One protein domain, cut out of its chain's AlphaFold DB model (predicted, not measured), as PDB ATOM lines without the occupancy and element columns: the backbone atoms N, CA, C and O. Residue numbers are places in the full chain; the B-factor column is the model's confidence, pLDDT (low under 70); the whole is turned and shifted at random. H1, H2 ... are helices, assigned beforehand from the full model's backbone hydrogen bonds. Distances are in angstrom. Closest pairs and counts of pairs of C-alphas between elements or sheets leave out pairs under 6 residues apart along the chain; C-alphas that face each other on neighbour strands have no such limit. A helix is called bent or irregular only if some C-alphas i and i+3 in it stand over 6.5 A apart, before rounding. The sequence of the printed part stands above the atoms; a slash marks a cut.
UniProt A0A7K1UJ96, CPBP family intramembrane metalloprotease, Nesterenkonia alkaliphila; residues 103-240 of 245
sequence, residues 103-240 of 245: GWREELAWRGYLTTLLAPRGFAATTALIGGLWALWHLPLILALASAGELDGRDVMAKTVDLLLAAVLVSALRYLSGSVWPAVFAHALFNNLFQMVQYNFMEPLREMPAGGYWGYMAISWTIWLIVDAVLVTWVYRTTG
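AT A GLANCE: This is residues 103 to 240 of the 245 residues of the protein "CPBP family intramembrane metalloprotease" of Nesterenkonia alkaliphila (UniProt A0A7K1UJ96). Long helices make an elongated bundle with H3 at its core: H6 runs side by side with H3, the bent H2 packs on it with both arms, and H4 packs on it near one end, its residues 195 to 201 sticking out. H1 crosses from H4 to H2a at that end, and little H5 lies at the other. The printed part has 138 residues with six named helices, H1 to H6 in order, and no named strand: all helix. It is compact, with a radius of gyration of the C-alphas of 15.8 A, and spans 45 by 27 by 23 A.

IN THESE COORDINATES: H1, residues 103 to 121, begins at C-alpha 103 (119.891, 107.226, 128.138); it has a kink of 31 degrees near residue 115 and is irregular, C-alphas 117 and 120 being 7.4 A apart. H2, residues 123 to 147, was assigned as one helix by its hydrogen bonds but is bent, with C-alphas 137 and 140 6.9 A apart; its arms are H2a, residues 123 to 137, and H2b, residues 140 to 147. H3 is residues 153 to 177, 36.7 A; H4 residues 181 to 201, 29.2 A; H5 residues 203 to 206. H6, residues 210 to 239, 41.8 A, ends at C-alpha 239 (98.784, 103.210, 142.711).

HOW THE PARTS SIT: H3, the hub, touches H6 at a shallow tilt of 17 degrees, the same way; the closest C-alphas, of Leu 176 and Val 235, are 5.8 A apart. H2a touches H3 at a steep tilt of 39 degrees, Gly 131 to Ala 167 closest, C-alphas 4.9 A apart. H1 touches H4 with residues 103 to 111 alone, C-alphas 104 and 184 closest at 5.2 A. H4 and H6 are apart. Every O i to N i+4 pair is within hydrogen-bond range in H2a, H2b, H3, H4 and H6, and 11 of 15 in H1; H5 is too short for such a pair.

THE WHOLE: The C-alphas farthest apart, of Pro 120 and Glu 207, are 46.5 A apart. The printed part has no cut, and its links between helices are tight. pLDDT is under 70 at residues 103, 198 to 199 and 201 to 205.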
ATOM      1  N   GLY A 103     121.327 107.472 127.920       61.16
ATOM      2  CA  GLY A 103     119.891 107.226 128.138       61.16
ATOM      3  C   GLY A 103     119.472 107.301 129.609       61.16
ATOM      4  O   GLY A 103     118.396 107.782 129.937       61.16
ATOM      5  N   TRP A 104     120.369 106.943 130.532       70.62
ATOM      6  CA  TRP A 104     120.106 107.077 131.963       70.62
ATOM      7  C   TRP A 104     119.986 108.536 132.428       70.62
ATOM      8  O   TRP A 104     119.175 108.822 133.301       70.62
ATOM      9  N   ARG A 105     120.738 109.480 131.839       81.38
ATOM     10  CA  ARG A 105     120.613 110.915 132.159       81.38
ATOM     11  C   ARG A 105     119.314 111.498 131.628       81.38
ATOM     12  O   ARG A 105     118.688 112.312 132.298       81.38
ATOM     13  N   GLU A 106     118.929 111.076 130.433       83.75
ATOM     14  CA  GLU A 106     117.668 111.471 129.822       83.75
ATOM     15  C   GLU A 106     116.486 111.020 130.694       83.75
ATOM     16  O   GLU A 106     115.637 111.825 131.073       83.75
ATOM     17  N   GLU A 107     116.499 109.766 131.141       89.44
ATOM     18  CA  GLU A 107     115.473 109.242 132.042       89.44
ATOM     19  C   GLU A 107     115.510 109.867 133.443       89.44
ATOM     20  O   GLU A 107     114.460 110.054 134.060       89.44
ATOM     21  N   LEU A 108     116.673 110.290 133.946       89.38
ATOM     22  CA  LEU A 108     116.734 111.089 135.177       89.38
ATOM     23  C   LEU A 108     116.044 112.451 135.019       89.38
ATOM     24  O   LEU A 108     115.377 112.900 135.952       89.38
ATOM     25  N   ALA A 109     116.153 113.099 133.859       91.00
ATOM     26  CA  ALA A 109     115.470 114.364 133.607       91.00
ATOM     27  C   ALA A 109     113.954 114.165 133.443       91.00
ATOM     28  O   ALA A 109     113.168 114.812 134.140       91.00
ATOM     29  N   TRP A 110     113.532 113.237 132.578       92.69
ATOM     30  CA  TRP A 110     112.113 113.013 132.288       92.69
ATOM     31  C   TRP A 110     111.388 112.273 133.420       92.69
ATOM     32  O   TRP A 110     110.379 112.753 133.943       92.69
ATOM     33  N   ARG A 111     111.895 111.104 133.829       93.25
ATOM     34  CA  ARG A 111     111.242 110.185 134.786       93.25
ATOM     35  C   ARG A 111     111.676 110.425 136.233       93.25
ATOM     36  O   ARG A 111     110.945 110.069 137.160       93.25
ATOM     37  N   GLY A 112     112.824 111.065 136.441       90.06
ATOM     38  CA  GLY A 112     113.262 111.546 137.751       90.06
ATOM     39  C   GLY A 112     112.674 112.913 138.088       90.06
ATOM     40  O   GLY A 112     111.746 113.002 138.892       90.06
ATOM     41  N   TYR A 113     113.192 113.976 137.476       92.38
ATOM     42  CA  TYR A 113     112.845 115.353 137.834       92.38
ATOM     43  C   TYR A 113     111.441 115.756 137.362       92.38
ATOM     44  O   TYR A 113     110.581 116.078 138.185       92.38
ATOM     45  N   LEU A 114     111.177 115.699 136.052       92.06
ATOM     46  CA  LEU A 114     109.936 116.234 135.485       92.06
ATOM     47  C   LEU A 114     108.703 115.432 135.922       92.06
ATOM     48  O   LEU A 114     107.680 116.019 136.266       92.06
ATOM     49  N   THR A 115     108.810 114.102 135.992       92.88
ATOM     50  CA  THR A 115     107.717 113.256 136.501       92.88
ATOM     51  C   THR A 115     107.407 113.555 137.961       92.88
ATOM     52  O   THR A 115     106.239 113.688 138.305       92.88
ATOM     53  N   THR A 116     108.417 113.733 138.819       92.69
ATOM     54  CA  THR A 116     108.192 114.105 140.228       92.69
ATOM     55  C   THR A 116     107.529 115.479 140.350       92.69
ATOM     56  O   THR A 116     106.602 115.646 141.140       92.69
ATOM     57  N   LEU A 117     107.945 116.448 139.529       94.19
ATOM     58  CA  LEU A 117     107.366 117.796 139.504       94.19
ATOM     59  C   LEU A 117     105.902 117.800 139.034       94.19
ATOM     60  O   LEU A 117     105.075 118.557 139.547       94.19
ATOM     61  N   LEU A 118     105.575 116.974 138.039       93.44
ATOM     62  CA  LEU A 118     104.237 116.887 137.458       93.44
ATOM     63  C   LEU A 118     103.324 115.886 138.179       93.44
ATOM     64  O   LEU A 118     102.110 115.988 138.015       93.44
ATOM     65  N   ALA A 119     103.870 115.011 139.034       91.44
ATOM     66  CA  ALA A 119     103.150 113.961 139.756       91.44
ATOM     67  C   ALA A 119     101.831 114.400 140.425       91.44
ATOM     68  O   ALA A 119     100.881 113.611 140.381       91.44
ATOM     69  N   PRO A 120     101.692 115.625 140.985       93.81
ATOM     70  CA  PRO A 120     100.415 116.097 141.530       93.81
ATOM     71  C   PRO A 120      99.261 116.143 140.515       93.81
ATOM     72  O   PRO A 120      98.102 116.094 140.916       93.81
ATOM     73  N   ARG A 121      99.551 116.205 139.208       93.38
ATOM     74  CA  ARG A 121      98.550 116.174 138.125       93.38
ATOM     75  C   ARG A 121      98.019 114.763 137.831       93.38
ATOM     76  O   ARG A 121      97.094 114.614 137.038       93.38
ATOM     77  N   GLY A 122      98.592 113.735 138.458       94.06
ATOM     78  CA  GLY A 122      98.243 112.334 138.234       94.06
ATOM     79  C   GLY A 122      98.898 111.735 136.989       94.06
ATOM     80  O   GLY A 122      99.503 112.437 136.174       94.06
ATOM     81  N   PHE A 123      98.791 110.411 136.865       95.44
ATOM     82  CA  PHE A 123      99.455 109.623 135.826       95.44
ATOM     83  C   PHE A 123      99.129 110.096 134.402       95.44
ATOM     84  O   PHE A 123     100.039 110.489 133.686       95.44
ATOM     85  N   ALA A 124      97.854 110.128 133.998       95.06
ATOM     86  CA  ALA A 124      97.484 110.445 132.614       95.06
ATOM     87  C   ALA A 124      97.991 111.820 132.147       95.06
ATOM     88  O   ALA A 124      98.605 111.922 131.088       95.06
ATOM     89  N   ALA A 125      97.792 112.869 132.952       94.81
ATOM     90  CA  ALA A 125      98.235 114.218 132.602       94.81
ATOM     91  C   ALA A 125      99.767 114.331 132.572       94.81
ATOM     92  O   ALA A 125     100.324 114.951 131.669       94.81
ATOM     93  N   THR A 126     100.454 113.709 133.534       95.25
ATOM     94  CA  THR A 126     101.923 113.697 133.583       95.25
ATOM     95  C   THR A 126     102.502 112.978 132.368       95.25
ATOM     96  O   THR A 126     103.345 113.536 131.671       95.25
ATOM     97  N   THR A 127     101.997 111.781 132.070       96.00
ATOM     98  CA  THR A 127     102.421 110.963 130.931       96.00
ATOM     99  C   THR A 127     102.165 111.667 129.601       96.00
ATOM    100  O   THR A 127     103.057 111.690 128.761       96.00
ATOM    101  N   ALA A 128     101.000 112.296 129.410       96.12
ATOM    102  CA  ALA A 128     100.686 113.008 128.169       96.12
ATOM    103  C   ALA A 128     101.615 114.211 127.931       96.12
ATOM    104  O   ALA A 128     102.125 114.392 126.826       96.12
ATOM    105  N   LEU A 129     101.878 115.012 128.971       96.31
ATOM    106  CA  LEU A 129     102.773 116.169 128.873       96.31
ATOM    107  C   LEU A 129     104.213 115.744 128.583       96.31
ATOM    108  O   LEU A 129     104.849 116.288 127.682       96.31
ATOM    109  N   ILE A 130     104.721 114.762 129.332       94.94
ATOM    110  CA  ILE A 130     106.089 114.272 129.154       94.94
ATOM    111  C   ILE A 130     106.228 113.582 127.801       94.94
ATOM    112  O   ILE A 130     107.186 113.864 127.096       94.94
ATOM    113  N   GLY A 131     105.270 112.743 127.401       94.69
ATOM    114  CA  GLY A 131     105.286 112.069 126.103       94.69
ATOM    115  C   GLY A 131     105.271 113.045 124.930       94.69
ATOM    116  O   GLY A 131     106.072 112.895 124.011       94.69
ATOM    117  N   GLY A 132     104.446 114.092 124.994       95.62
ATOM    118  CA  GLY A 132     104.429 115.145 123.977       95.62
ATOM    119  C   GLY A 132     105.758 115.899 123.892       95.62
ATOM    120  O   GLY A 132     106.320 116.039 122.808       95.62
ATOM    121  N   LEU A 133     106.304 116.338 125.031       95.69
ATOM    122  CA  LEU A 133     107.607 117.013 125.072       95.69
ATOM    123  C   LEU A 133     108.740 116.108 124.586       95.69
ATOM    124  O   LEU A 133     109.637 116.569 123.884       95.69
ATOM    125  N   TRP A 134     108.687 114.826 124.932       94.12
ATOM    126  CA  TRP A 134     109.677 113.839 124.534       94.12
ATOM    127  C   TRP A 134     109.643 113.590 123.024       94.12
ATOM    128  O   TRP A 134     110.693 113.616 122.385       94.12
ATOM    129  N   ALA A 135     108.453 113.452 122.429       92.94
ATOM    130  CA  ALA A 135     108.295 113.348 120.980       92.94
ATOM    131  C   ALA A 135     108.808 114.609 120.263       92.94
ATOM    132  O   ALA A 135     109.593 114.508 119.322       92.94
ATOM    133  N   LEU A 136     108.445 115.801 120.756       94.19
ATOM    134  CA  LEU A 136     108.925 117.076 120.211       94.19
ATOM    135  C   LEU A 136     110.448 117.223 120.307       94.19
ATOM    136  O   LEU A 136     111.070 117.722 119.374       94.19
ATOM    137  N   TRP A 137     111.054 116.775 121.408       93.44
ATOM    138  CA  TRP A 137     112.505 116.813 121.596       93.44
ATOM    139  C   TRP A 137     113.250 115.924 120.588       93.44
ATOM    140  O   TRP A 137     114.355 116.265 120.172       93.44
ATOM    141  N   HIS A 138     112.627 114.834 120.133       90.88
ATOM    142  CA  HIS A 138     113.186 113.949 119.109       90.88
ATOM    143  C   HIS A 138     112.981 114.447 117.674       90.88
ATOM    144  O   HIS A 138     113.748 114.059 116.789       90.88
ATOM    145  N   LEU A 139     111.980 115.296 117.419       90.44
ATOM    146  CA  LEU A 139     111.665 115.755 116.062       90.44
ATOM    147  C   LEU A 139     112.867 116.340 115.305       90.44
ATOM    148  O   LEU A 139     113.035 115.958 114.150       90.44
ATOM    149  N   PRO A 140     113.736 117.194 115.887       92.56
ATOM    150  CA  PRO A 140     114.894 117.723 115.169       92.56
ATOM    151  C   PRO A 140     115.814 116.626 114.630       92.56
ATOM    152  O   PRO A 140     116.285 116.726 113.502       92.56
ATOM    153  N   LEU A 141     116.036 115.561 115.405       90.06
ATOM    154  CA  LEU A 141     116.864 114.432 114.985       90.06
ATOM    155  C   LEU A 141     116.177 113.627 113.878       90.06
ATOM    156  O   LEU A 141     116.803 113.311 112.869       90.06
ATOM    157  N   ILE A 142     114.888 113.322 114.040       89.06
ATOM    158  CA  ILE A 142     114.118 112.554 113.051       89.06
ATOM    159  C   ILE A 142     114.051 113.309 111.717       89.06
ATOM    160  O   ILE A 142     114.258 112.720 110.657       89.06
ATOM    161  N   LEU A 143     113.807 114.619 111.768       90.44
ATOM    162  CA  LEU A 143     113.775 115.482 110.591       90.44
ATOM    163  C   LEU A 143     115.161 115.651 109.966       90.44
ATOM    164  O   LEU A 143     115.256 115.683 108.743       90.44
ATOM    165  N   ALA A 144     116.230 115.711 110.767       90.69
ATOM    166  CA  ALA A 144     117.594 115.735 110.246       90.69
ATOM    167  C   ALA A 144     117.903 114.461 109.445       90.69
ATOM    168  O   ALA A 144     118.372 114.562 108.311       90.69
ATOM    169  N   LEU A 145     117.556 113.282 109.972       86.62
ATOM    170  CA  LEU A 145     117.696 112.014 109.245       86.62
ATOM    171  C   LEU A 145     116.848 111.991 107.966       86.62
ATOM    172  O   LEU A 145     117.328 111.563 106.918       86.62
ATOM    173  N   ALA A 146     115.613 112.496 108.018       87.25
ATOM    174  CA  ALA A 146     114.771 112.598 106.828       87.25
ATOM    175  C   ALA A 146     115.379 113.534 105.769       87.25
ATOM    176  O   ALA A 146     115.428 113.196 104.590       87.25
ATOM    177  N   SER A 147     115.920 114.683 106.187       89.75
ATOM    178  CA  SER A 147     116.585 115.635 105.287       89.75
ATOM    179  C   SER A 147     117.879 115.091 104.672       89.75
ATOM    180  O   SER A 147     118.246 115.489 103.570       89.75
ATOM    181  N   ALA A 148     118.539 114.150 105.354       87.62
ATOM    182  CA  ALA A 148     119.716 113.440 104.861       87.62
ATOM    183  C   ALA A 148     119.370 112.287 103.894       87.62
ATOM    184  O   ALA A 148     120.275 111.629 103.385       87.62
ATOM    185  N   GLY A 149     118.082 112.023 103.638       83.88
ATOM    186  CA  GLY A 149     117.631 110.890 102.824       83.88
ATOM    187  C   GLY A 149     117.702 109.543 103.551       83.88
ATOM    188  O   GLY A 149     117.531 108.495 102.932       83.88
ATOM    189  N   GLU A 150     117.939 109.550 104.865       81.81
ATOM    190  CA  GLU A 150     117.973 108.341 105.689       81.81
ATOM    191  C   GLU A 150     116.588 107.945 106.217       81.81
ATOM    192  O   GLU A 150     116.443 106.875 106.795       81.81
ATOM    193  N   LEU A 151     115.552 108.769 106.076       83.12
ATOM    194  CA  LEU A 151     114.186 108.404 106.463       83.12
ATOM    195  C   LEU A 151     113.183 108.973 105.470       83.12
ATOM    196  O   LEU A 151     113.273 110.142 105.097       83.12
ATOM    197  N   ASP A 152     112.186 108.170 105.101       85.62
ATOM    198  CA  ASP A 152     111.060 108.670 104.320       85.62
ATOM    199  C   ASP A 152     110.111 109.480 105.216       85.62
ATOM    200  O   ASP A 152     110.021 109.269 106.428       85.62
ATOM    201  N   GLY A 153     109.294 110.357 104.623       85.56
ATOM    202  CA  GLY A 153     108.287 111.123 105.374       85.56
ATOM    203  C   GLY A 153     107.290 110.247 106.153       85.56
ATOM    204  O   GLY A 153     106.867 110.612 107.249       85.56
ATOM    205  N   ARG A 154     106.958 109.055 105.636       87.81
ATOM    206  CA  ARG A 154     106.134 108.060 106.353       87.81
ATOM    207  C   ARG A 154     106.820 107.534 107.619       87.81
ATOM    208  O   ARG A 154     106.149 107.378 108.634       87.81
ATOM    209  N   ASP A 155     108.143 107.367 107.593       87.00
ATOM    210  CA  ASP A 155     108.923 106.888 108.739       87.00
ATOM    211  C   ASP A 155     109.007 107.932 109.845       87.00
ATOM    212  O   ASP A 155     109.021 107.586 111.025       87.00
ATOM    213  N   VAL A 156     109.017 109.217 109.482       89.06
ATOM    214  CA  VAL A 156     108.935 110.320 110.449       89.06
ATOM    215  C   VAL A 156     107.636 110.229 111.249       89.06
ATOM    216  O   VAL A 156     107.657 110.295 112.482       89.06
ATOM    217  N   MET A 157     106.509 110.041 110.559       91.12
ATOM    218  CA  MET A 157     105.207 109.885 111.208       91.12
ATOM    219  C   MET A 157     105.168 108.609 112.051       91.12
ATOM    220  O   MET A 157     104.783 108.672 113.219       91.12
ATOM    221  N   ALA A 158     105.654 107.493 111.503       90.88
ATOM    222  CA  ALA A 158     105.699 106.219 112.204       90.88
ATOM    223  C   ALA A 158     106.480 106.299 113.524       90.88
ATOM    224  O   ALA A 158     105.940 106.012 114.593       90.88
ATOM    225  N   LYS A 159     107.713 106.812 113.464       89.31
ATOM    226  CA  LYS A 159     108.580 107.000 114.635       89.31
ATOM    227  C   LYS A 159     107.981 107.949 115.664       89.31
ATOM    228  O   LYS A 159     108.161 107.743 116.859       89.31
ATOM    229  N   THR A 160     107.270 108.987 115.225       92.50
ATOM    230  CA  THR A 160     106.614 109.923 116.149       92.50
ATOM    231  C   THR A 160     105.526 109.220 116.960       92.50
ATOM    232  O   THR A 160     105.441 109.423 118.170       92.50
ATOM    233  N   VAL A 161     104.723 108.362 116.324       94.50
ATOM    234  CA  VAL A 161     103.711 107.559 117.029       94.50
ATOM    235  C   VAL A 161     104.374 106.557 117.974       94.50
ATOM    236  O   VAL A 161     103.966 106.460 119.131       94.50
ATOM    237  N   ASP A 162     105.439 105.883 117.533       92.38
ATOM    238  CA  ASP A 162     106.180 104.933 118.370       92.38
ATOM    239  C   ASP A 162     106.755 105.600 119.630       92.38
ATOM    240  O   ASP A 162     106.680 105.034 120.720       92.38
ATOM    241  N   LEU A 163     107.267 106.834 119.519       93.06
ATOM    242  CA  LEU A 163     107.735 107.614 120.670       93.06
ATOM    243  C   LEU A 163     106.606 107.925 121.661       93.06
ATOM    244  O   LEU A 163     106.808 107.851 122.872       93.06
ATOM    245  N   LEU A 164     105.411 108.262 121.171       95.38
ATOM    246  CA  LEU A 164     104.267 108.541 122.045       95.38
ATOM    247  C   LEU A 164     103.821 107.287 122.807       95.38
ATOM    248  O   LEU A 164     103.561 107.372 124.007       95.38
ATOM    249  N   LEU A 165     103.787 106.133 122.140       95.31
ATOM    250  CA  LEU A 165     103.451 104.845 122.758       95.31
ATOM    251  C   LEU A 165     104.526 104.425 123.772       95.31
ATOM    252  O   LEU A 165     104.239 104.181 124.945       95.31
ATOM    253  N   ALA A 166     105.801 104.485 123.383       93.62
ATOM    254  CA  ALA A 166     106.915 104.199 124.284       93.62
ATOM    255  C   ALA A 166     106.919 105.113 125.523       93.62
ATOM    256  O   ALA A 166     107.245 104.664 126.628       93.62
ATOM    257  N   ALA A 167     106.510 106.379 125.388       94.62
ATOM    258  CA  ALA A 167     106.401 107.285 126.525       94.62
ATOM    259  C   ALA A 167     105.400 106.795 127.581       94.62
ATOM    260  O   ALA A 167     105.678 106.950 128.778       94.62
ATOM    261  N   VAL A 168     104.280 106.192 127.167       96.38
ATOM    262  CA  VAL A 168     103.270 105.634 128.079       96.38
ATOM    263  C   VAL A 168     103.850 104.463 128.856       96.38
ATOM    264  O   VAL A 168     103.825 104.494 130.091       96.38
ATOM    265  N   LEU A 169     104.454 103.496 128.167       95.81
ATOM    266  CA  LEU A 169     105.082 102.334 128.793       95.81
ATOM    267  C   LEU A 169     106.150 102.739 129.811       95.81
ATOM    268  O   LEU A 169     106.114 102.304 130.966       95.81
ATOM    269  N   VAL A 170     107.092 103.600 129.419       94.25
ATOM    270  CA  VAL A 170     108.196 104.017 130.299       94.25
ATOM    271  C   VAL A 170     107.660 104.792 131.513       94.25
ATOM    272  O   VAL A 170     108.138 104.609 132.636       94.25
ATOM    273  N   SER A 171     106.614 105.605 131.327       94.50
ATOM    274  CA  SER A 171     105.939 106.294 132.435       94.50
ATOM    275  C   SER A 171     105.212 105.313 133.356       94.50
ATOM    276  O   SER A 171     105.280 105.453 134.579       94.50
ATOM    277  N   ALA A 172     104.564 104.281 132.812       96.06
ATOM    278  CA  ALA A 172     103.904 103.256 133.613       96.06
ATOM    279  C   ALA A 172     104.907 102.504 134.497       96.06
ATOM    280  O   ALA A 172     104.664 102.346 135.694       96.06
ATOM    281  N   LEU A 173     106.076 102.138 133.964       95.38
ATOM    282  CA  LEU A 173     107.148 101.515 134.750       95.38
ATOM    283  C   LEU A 173     107.624 102.407 135.904       95.38
ATOM    284  O   LEU A 173     107.869 101.910 137.008       95.38
ATOM    285  N   ARG A 174     107.711 103.725 135.689       94.88
ATOM    286  CA  ARG A 174     108.074 104.694 136.738       94.88
ATOM    287  C   ARG A 174     107.038 104.756 137.865       94.88
ATOM    288  O   ARG A 174     107.425 104.856 139.033       94.88
ATOM    289  N   TYR A 175     105.749 104.698 137.531       95.19
ATOM    290  CA  TYR A 175     104.659 104.728 138.512       95.19
ATOM    291  C   TYR A 175     104.496 103.394 139.240       95.19
ATOM    292  O   TYR A 175     104.296 103.396 140.446       95.19
ATOM    293  N   LEU A 176     104.640 102.264 138.548       95.19
ATOM    294  CA  LEU A 176     104.526 100.934 139.154       95.19
ATOM    295  C   LEU A 176     105.681 100.624 140.108       95.19
ATOM    296  O   LEU A 176     105.471 100.019 141.154       95.19
ATOM    297  N   SER A 177     106.902 101.022 139.748       93.62
ATOM    298  CA  SER A 177     108.094 100.678 140.530       93.62
ATOM    299  C   SER A 177     108.455 101.690 141.613       93.62
ATOM    300  O   SER A 177     109.253 101.372 142.490       93.62
ATOM    301  N   GLY A 178     107.970 102.933 141.521       91.75
ATOM    302  CA  GLY A 178     108.453 104.025 142.369       91.75
ATOM    303  C   GLY A 178     109.908 104.447 142.086       91.75
ATOM    304  O   GLY A 178     110.369 105.433 142.656       91.75
ATOM    305  N   SER A 179     110.603 103.796 141.147       91.94
ATOM    306  CA  SER A 179     112.012 104.020 140.820       91.94
ATOM    307  C   SER A 179     112.196 104.466 139.370       91.94
ATOM    308  O   SER A 179     111.410 104.139 138.484       91.94
ATOM    309  N   VAL A 180     113.267 105.214 139.107       93.19
ATOM    310  CA  VAL A 180     113.653 105.627 137.747       93.19
ATOM    311  C   VAL A 180     114.372 104.517 136.981       93.19
ATOM    312  O   VAL A 180     114.354 104.505 135.756       93.19
ATOM    313  N   TRP A 181     114.987 103.557 137.674       93.56
ATOM    314  CA  TRP A 181     115.845 102.552 137.042       93.56
ATOM    315  C   TRP A 181     115.116 101.619 136.065       93.56
ATOM    316  O   TRP A 181     115.652 101.382 134.985       93.56
ATOM    317  N   PRO A 182     113.891 101.132 136.347       92.25
ATOM    318  CA  PRO A 182     113.146 100.343 135.365       92.25
ATOM    319  C   PRO A 182     112.868 101.112 134.068       92.25
ATOM    320  O   PRO A 182     112.971 100.537 132.989       92.25
ATOM    321  N   ALA A 183     112.594 102.416 134.165       92.00
ATOM    322  CA  ALA A 183     112.428 103.287 133.004       92.00
ATOM    323  C   ALA A 183     113.742 103.456 132.216       92.00
ATOM    324  O   ALA A 183     113.739 103.321 130.995       92.00
ATOM    325  N   VAL A 184     114.871 103.642 132.914       91.38
ATOM    326  CA  VAL A 184     116.223 103.679 132.318       91.38
ATOM    327  C   VAL A 184     116.516 102.421 131.503       91.38
ATOM    328  O   VAL A 184     116.935 102.518 130.349       91.38
ATOM    329  N   PHE A 185     116.293 101.242 132.087       91.56
ATOM    330  CA  PHE A 185     116.559  99.978 131.403       91.56
ATOM    331  C   PHE A 185     115.605  99.745 130.235       91.56
ATOM    332  O   PHE A 185     116.055  99.309 129.178       91.56
ATOM    333  N   ALA A 186     114.321 100.071 130.394       90.12
ATOM    334  CA  ALA A 186     113.343  99.955 129.321       90.12
ATOM    335  C   ALA A 186     113.698 100.861 128.137       90.12
ATOM    336  O   ALA A 186     113.763 100.375 127.012       90.12
ATOM    337  N   HIS A 187     114.010 102.137 128.377       90.19
ATOM    338  CA  HIS A 187     114.447 103.052 127.320       90.19
ATOM    339  C   HIS A 187     115.693 102.501 126.614       90.19
ATOM    340  O   HIS A 187     115.696 102.349 125.392       90.19
ATOM    341  N   ALA A 188     116.733 102.133 127.368       87.31
ATOM    342  CA  ALA A 188     117.948 101.576 126.780       87.31
ATOM    343  C   ALA A 188     117.653 100.328 125.930       87.31
ATOM    344  O   ALA A 188     118.193 100.196 124.831       87.31
ATOM    345  N   LEU A 189     116.775  99.440 126.401       87.69
ATOM    346  CA  LEU A 189     116.353  98.260 125.656       87.69
ATOM    347  C   LEU A 189     115.641  98.641 124.354       87.69
ATOM    348  O   LEU A 189     116.026  98.131 123.305       87.69
ATOM    349  N   PHE A 190     114.662  99.550 124.391       84.12
ATOM    350  CA  PHE A 190     113.935  99.971 123.191       84.12
ATOM    351  C   PHE A 190     114.850 100.622 122.160       84.12
ATOM    352  O   PHE A 190     114.767 100.256 120.994       84.12
ATOM    353  N   ASN A 191     115.775 101.493 122.570       83.62
ATOM    354  CA  ASN A 191     116.722 102.095 121.627       83.62
ATOM    355  C   ASN A 191     117.598 101.038 120.952       83.62
ATOM    356  O   ASN A 191     117.776 101.077 119.738       83.62
ATOM    357  N   ASN A 192     118.111 100.065 121.710       83.38
ATOM    358  CA  ASN A 192     118.963  99.021 121.145       83.38
ATOM    359  C   ASN A 192     118.178  98.030 120.277       83.38
ATOM    360  O   ASN A 192     118.659  97.658 119.210       83.38
ATOM    361  N   LEU A 193     116.979  97.620 120.696       80.94
ATOM    362  CA  LEU A 193     116.126  96.730 119.906       80.94
ATOM    363  C   LEU A 193     115.666  97.410 118.625       80.94
ATOM    364  O   LEU A 193     115.765  96.815 117.558       80.94
ATOM    365  N   PHE A 194     115.218  98.659 118.710       76.88
ATOM    366  CA  PHE A 194     114.803  99.426 117.546       76.88
ATOM    367  C   PHE A 194     115.970  99.606 116.570       76.88
ATOM    368  O   PHE A 194     115.827  99.371 115.374       76.88
ATOM    369  N   GLN A 195     117.154  99.933 117.087       75.44
ATOM    370  CA  GLN A 195     118.365 100.046 116.288       75.44
ATOM    371  C   GLN A 195     118.778  98.705 115.659       75.44
ATOM    372  O   GLN A 195     119.149  98.664 114.487       75.44
ATOM    373  N   MET A 196     118.688  97.600 116.402       78.12
ATOM    374  CA  MET A 196     118.970  96.260 115.886       78.12
ATOM    375  C   MET A 196     117.980  95.877 114.785       78.12
ATOM    376  O   MET A 196     118.406  95.402 113.733       78.12
ATOM    377  N   VAL A 197     116.682  96.091 115.008       71.31
ATOM    378  CA  VAL A 197     115.637  95.834 114.012       71.31
ATOM    379  C   VAL A 197     115.887  96.688 112.775       71.31
ATOM    380  O   VAL A 197     115.842  96.181 111.658       71.31
ATOM    381  N   GLN A 198     116.256  97.955 112.962       68.06
ATOM    382  CA  GLN A 198     116.519  98.849 111.848       68.06
ATOM    383  C   GLN A 198     117.739  98.449 111.024       68.06
ATOM    384  O   GLN A 198     117.637  98.311 109.809       68.06
ATOM    385  N   TYR A 199     118.882  98.198 111.645       68.69
ATOM    386  CA  TYR A 199     120.083  97.882 110.873       68.69
ATOM    387  C   TYR A 199     120.094  96.474 110.282       68.69
ATOM    388  O   TYR A 199     120.735  96.270 109.258       68.69
ATOM    389  N   ASN A 200     119.405  95.508 110.896       70.56
ATOM    390  CA  ASN A 200     119.445  94.119 110.431       70.56
ATOM    391  C   ASN A 200     118.203  93.705 109.626       70.56
ATOM    392  O   ASN A 200     118.249  92.682 108.949       70.56
ATOM    393  N   PHE A 201     117.097  94.459 109.705       64.94
ATOM    394  CA  PHE A 201     115.811  94.041 109.133       64.94
ATOM    395  C   PHE A 201     115.000  95.155 108.436       64.94
ATOM    396  O   PHE A 201     113.923  94.841 107.934       64.94
ATOM    397  N   MET A 202     115.444  96.427 108.372       58.25
ATOM    398  CA  MET A 202     114.654  97.516 107.740       58.25
ATOM    399  C   MET A 202     114.937  97.800 106.254       58.25
ATOM    400  O   MET A 202     114.146  98.535 105.663       58.25
ATOM    401  N   GLU A 203     115.947  97.204 105.600       61.66
ATOM    402  CA  GLU A 203     115.971  97.194 104.115       61.66
ATOM    403  C   GLU A 203     114.645  96.650 103.523       61.66
ATOM    404  O   GLU A 203     114.061  97.314 102.667       61.66
ATOM    405  N   PRO A 204     114.045  95.576 104.077       66.75
ATOM    406  CA  PRO A 204     112.706  95.112 103.702       66.75
ATOM    407  C   PRO A 204     111.547  96.118 103.838       66.75
ATOM    408  O   PRO A 204     110.545  95.974 103.142       66.75
ATOM    409  N   LEU A 205     111.619  97.100 104.749       68.62
ATOM    410  CA  LEU A 205     110.484  97.987 105.072       68.62
ATOM    411  C   LEU A 205     110.436  99.250 104.208       68.62
ATOM    412  O   LEU A 205     109.342  99.711 103.872       68.62
ATOM    413  N   ARG A 206     111.592  99.782 103.794       70.81
ATOM    414  CA  ARG A 206     111.639 100.929 102.869       70.81
ATOM    415  C   ARG A 206     111.150 100.567 101.471       70.81
ATOM    416  O   ARG A 206     110.474 101.364 100.824       70.81
ATOM    417  N   GLU A 207     111.435  99.351 101.023       78.50
ATOM    418  CA  GLU A 207     111.030  98.864  99.700       78.50
ATOM    419  C   GLU A 207     109.576  98.364  99.669       78.50
ATOM    420  O   GLU A 207     109.015  98.095  98.606       78.50
ATOM    421  N   MET A 208     108.933  98.260 100.837       80.44
ATOM    422  CA  MET A 208     107.590  97.715 100.957       80.44
ATOM    423  C   MET A 208     106.546  98.667 100.337       80.44
ATOM    424  O   MET A 208     106.561  99.879 100.611       80.44
ATOM    425  N   PRO A 209     105.581  98.144  99.550       88.44
ATOM    426  CA  PRO A 209     104.449  98.930  99.077       88.44
ATOM    427  C   PRO A 209     103.708  99.581 100.246       88.44
ATOM    428  O   PRO A 209     103.600  98.992 101.325       88.44
ATOM    429  N   ALA A 210     103.136 100.768 100.021       88.62
ATOM    430  CA  ALA A 210     102.500 101.563 101.075       88.62
ATOM    431  C   ALA A 210     101.497 100.760 101.927       88.62
ATOM    432  O   ALA A 210     101.498 100.883 103.148       88.62
ATOM    433  N   GLY A 211     100.686  99.894 101.309       90.31
ATOM    434  CA  GLY A 211      99.725  99.052 102.030       90.31
ATOM    435  C   GLY A 211     100.375  98.053 102.994       90.31
ATOM    436  O   GLY A 211      99.892  97.887 104.111       90.31
ATOM    437  N   GLY A 212     101.491  97.428 102.600       89.12
ATOM    438  CA  GLY A 212     102.226  96.489 103.456       89.12
ATOM    439  C   GLY A 212     102.883  97.193 104.640       89.12
ATOM    440  O   GLY A 212     102.733  96.755 105.780       89.12
ATOM    441  N   TYR A 213     103.513  98.341 104.376       88.50
ATOM    442  CA  TYR A 213     104.105  99.193 105.407       88.50
ATOM    443  C   TYR A 213     103.075  99.610 106.467       88.50
ATOM    444  O   TYR A 213     103.263  99.366 107.658       88.50
ATOM    445  N   TRP A 214     101.950 100.194 106.042       91.75
ATOM    446  CA  TRP A 214     100.916 100.647 106.973       91.75
ATOM    447  C   TRP A 214     100.209  99.488 107.675       91.75
ATOM    448  O   TRP A 214      99.830  99.633 108.833       91.75
ATOM    449  N   GLY A 215     100.080  98.328 107.023       92.12
ATOM    450  CA  GLY A 215      99.592  97.105 107.659       92.12
ATOM    451  C   GLY A 215     100.504  96.643 108.799       92.12
ATOM    452  O   GLY A 215     100.022  96.376 109.900       92.12
ATOM    453  N   TYR A 216     101.820  96.617 108.569       88.94
ATOM    454  CA  TYR A 216     102.809  96.307 109.605       88.94
ATOM    455  C   TYR A 216     102.749  97.307 110.771       88.94
ATOM    456  O   TYR A 216     102.644  96.892 111.928       88.94
ATOM    457  N   MET A 217     102.741  98.611 110.474       91.06
ATOM    458  CA  MET A 217     102.648  99.653 111.503       91.06
ATOM    459  C   MET A 217     101.348  99.544 112.306       91.06
ATOM    460  O   MET A 217     101.382  99.619 113.530       91.06
ATOM    461  N   ALA A 218     100.212  99.286 111.653       93.88
ATOM    462  CA  ALA A 218      98.929  99.117 112.330       93.88
ATOM    463  C   ALA A 218      98.927  97.917 113.290       93.88
ATOM    464  O   ALA A 218      98.427  98.028 114.412       93.88
ATOM    465  N   ILE A 219      99.514  96.786 112.884       93.50
ATOM    466  CA  ILE A 219      99.667  95.611 113.756       93.50
ATOM    467  C   ILE A 219     100.569  95.955 114.948       93.50
ATOM    468  O   ILE A 219     100.186  95.702 116.092       93.50
ATOM    469  N   SER A 220     101.726  96.574 114.697       91.44
ATOM    470  CA  SER A 220     102.667  97.003 115.740       91.44
ATOM    471  C   SER A 220     102.000  97.936 116.757       91.44
ATOM    472  O   SER A 220     102.025  97.671 117.960       91.44
ATOM    473  N   TRP A 221     101.310  98.979 116.291       95.38
ATOM    474  CA  TRP A 221     100.597  99.922 117.153       95.38
ATOM    475  C   TRP A 221      99.451  99.281 117.912       95.38
ATOM    476  O   TRP A 221      99.227  99.624 119.066       95.38
ATOM    477  N   THR A 222      98.749  98.321 117.313       96.81
ATOM    478  CA  THR A 222      97.704  97.575 118.022       96.81
ATOM    479  C   THR A 222      98.296  96.809 119.204       96.81
ATOM    480  O   THR A 222      97.747  96.857 120.304       96.81
ATOM    481  N   ILE A 223      99.442  96.150 119.011       95.38
ATOM    482  CA  ILE A 223     100.143  95.438 120.089       95.38
ATOM    483  C   ILE A 223     100.589  96.421 121.177       95.38
ATOM    484  O   ILE A 223     100.329  96.177 122.355       95.38
ATOM    485  N   TRP A 224     101.196  97.545 120.794       94.44
ATOM    486  CA  TRP A 224     101.584  98.607 121.726       94.44
ATOM    487  C   TRP A 224     100.404  99.132 122.538       94.44
ATOM    488  O   TRP A 224     100.475  99.169 123.761       94.44
ATOM    489  N   LEU A 225      99.293  99.464 121.881       97.25
ATOM    490  CA  LEU A 225      98.090  99.969 122.538       97.25
ATOM    491  C   LEU A 225      97.508  98.955 123.526       97.25
ATOM    492  O   LEU A 225      97.038  99.350 124.591       97.25
ATOM    493  N   ILE A 226      97.553  97.657 123.212       98.00
ATOM    494  CA  ILE A 226      97.131  96.601 124.144       98.00
ATOM    495  C   ILE A 226      98.055  96.569 125.364       98.00
ATOM    496  O   ILE A 226      97.571  96.540 126.498       98.00
ATOM    497  N   VAL A 227      99.374  96.593 125.150       96.56
ATOM    498  CA  VAL A 227     100.364  96.607 126.237       96.56
ATOM    499  C   VAL A 227     100.173  97.840 127.119       96.56
ATOM    500  O   VAL A 227     100.055  97.705 128.338       96.56
ATOM    501  N   ASP A 228     100.060  99.022 126.521       96.94
ATOM    502  CA  ASP A 228      99.829 100.270 127.239       96.94
ATOM    503  C   ASP A 228      98.495 100.240 127.983       96.94
ATOM    504  O   ASP A 228      98.457 100.576 129.161       96.94
ATOM    505  N   ALA A 229      97.409  99.755 127.379       97.81
ATOM    506  CA  ALA A 229      96.123  99.632 128.066       97.81
ATOM    507  C   ALA A 229      96.218  98.738 129.313       97.81
ATOM    508  O   ALA A 229      95.674  99.081 130.372       97.81
ATOM    509  N   VAL A 230      96.947  97.620 129.223       98.19
ATOM    510  CA  VAL A 230      97.213  96.735 130.366       98.19
ATOM    511  C   VAL A 230      98.046  97.454 131.426       98.19
ATOM    512  O   VAL A 230      97.675  97.433 132.601       98.19
ATOM    513  N   LEU A 231      99.130  98.125 131.035       97.31
ATOM    514  CA  LEU A 231     100.014  98.847 131.953       97.31
ATOM    515  C   LEU A 231      99.304 100.007 132.647       97.31
ATOM    516  O   LEU A 231      99.410 100.152 133.862       97.31
ATOM    517  N   VAL A 232      98.535 100.800 131.907       97.50
ATOM    518  CA  VAL A 232      97.733 101.902 132.444       97.50
ATOM    519  C   VAL A 232      96.700 101.363 133.428       97.50
ATOM    520  O   VAL A 232      96.601 101.857 134.554       97.50
ATOM    521  N   THR A 233      95.985 100.299 133.059       97.75
ATOM    522  CA  THR A 233      95.049  99.630 133.974       97.75
ATOM    523  C   THR A 233      95.769  99.153 135.234       97.75
ATOM    524  O   THR A 233      95.277  99.350 136.346       97.75
ATOM    525  N   TRP A 234      96.960  98.570 135.094       97.62
ATOM    526  CA  TRP A 234      97.752  98.093 136.221       97.62
ATOM    527  C   TRP A 234      98.217  99.238 137.132       97.62
ATOM    528  O   TRP A 234      98.080  99.129 138.353       97.62
ATOM    529  N   VAL A 235      98.665 100.362 136.565       97.25
ATOM    530  CA  VAL A 235      99.035 101.584 137.300       97.25
ATOM    531  C   VAL A 235      97.856 102.092 138.123       97.25
ATOM    532  O   VAL A 235      98.003 102.328 139.324       97.25
ATOM    533  N   TYR A 236      96.677 102.234 137.514       97.56
ATOM    534  CA  TYR A 236      95.502 102.741 138.223       97.56
ATOM    535  C   TYR A 236      95.026 101.786 139.320       97.56
ATOM    536  O   TYR A 236      94.647 102.243 140.397       97.56
ATOM    537  N   ARG A 237      95.111 100.470 139.097       97.06
ATOM    538  CA  ARG A 237      94.724  99.466 140.100       97.06
ATOM    539  C   ARG A 237      95.686  99.376 141.284       97.06
ATOM    540  O   ARG A 237      95.247  99.035 142.375       97.06
ATOM    541  N   THR A 238      96.972  99.647 141.079       95.75
ATOM    542  CA  THR A 238      98.005  99.502 142.123       95.75
ATOM    543  C   THR A 238      98.287 100.796 142.872       95.75
ATOM    544  O   THR A 238      98.440 100.781 144.087       95.75
ATOM    545  N   THR A 239      98.342 101.920 142.159       93.94
ATOM    546  CA  THR A 239      98.784 103.210 142.711       93.94
ATOM    547  C   THR A 239      97.684 104.271 142.743       93.94
ATOM    548  O   THR A 239      97.898 105.375 143.245       93.94
ATOM    549  N   GLY A 240      96.516 103.990 142.154       93.25
ATOM    550  CA  GLY A 240      95.474 104.998 141.945       93.25
ATOM    551  C   GLY A 240      95.898 106.119 140.988       93.25
ATOM    552  O   GLY A 240      95.336 107.212 141.040       93.25
TER     553      GLY A 240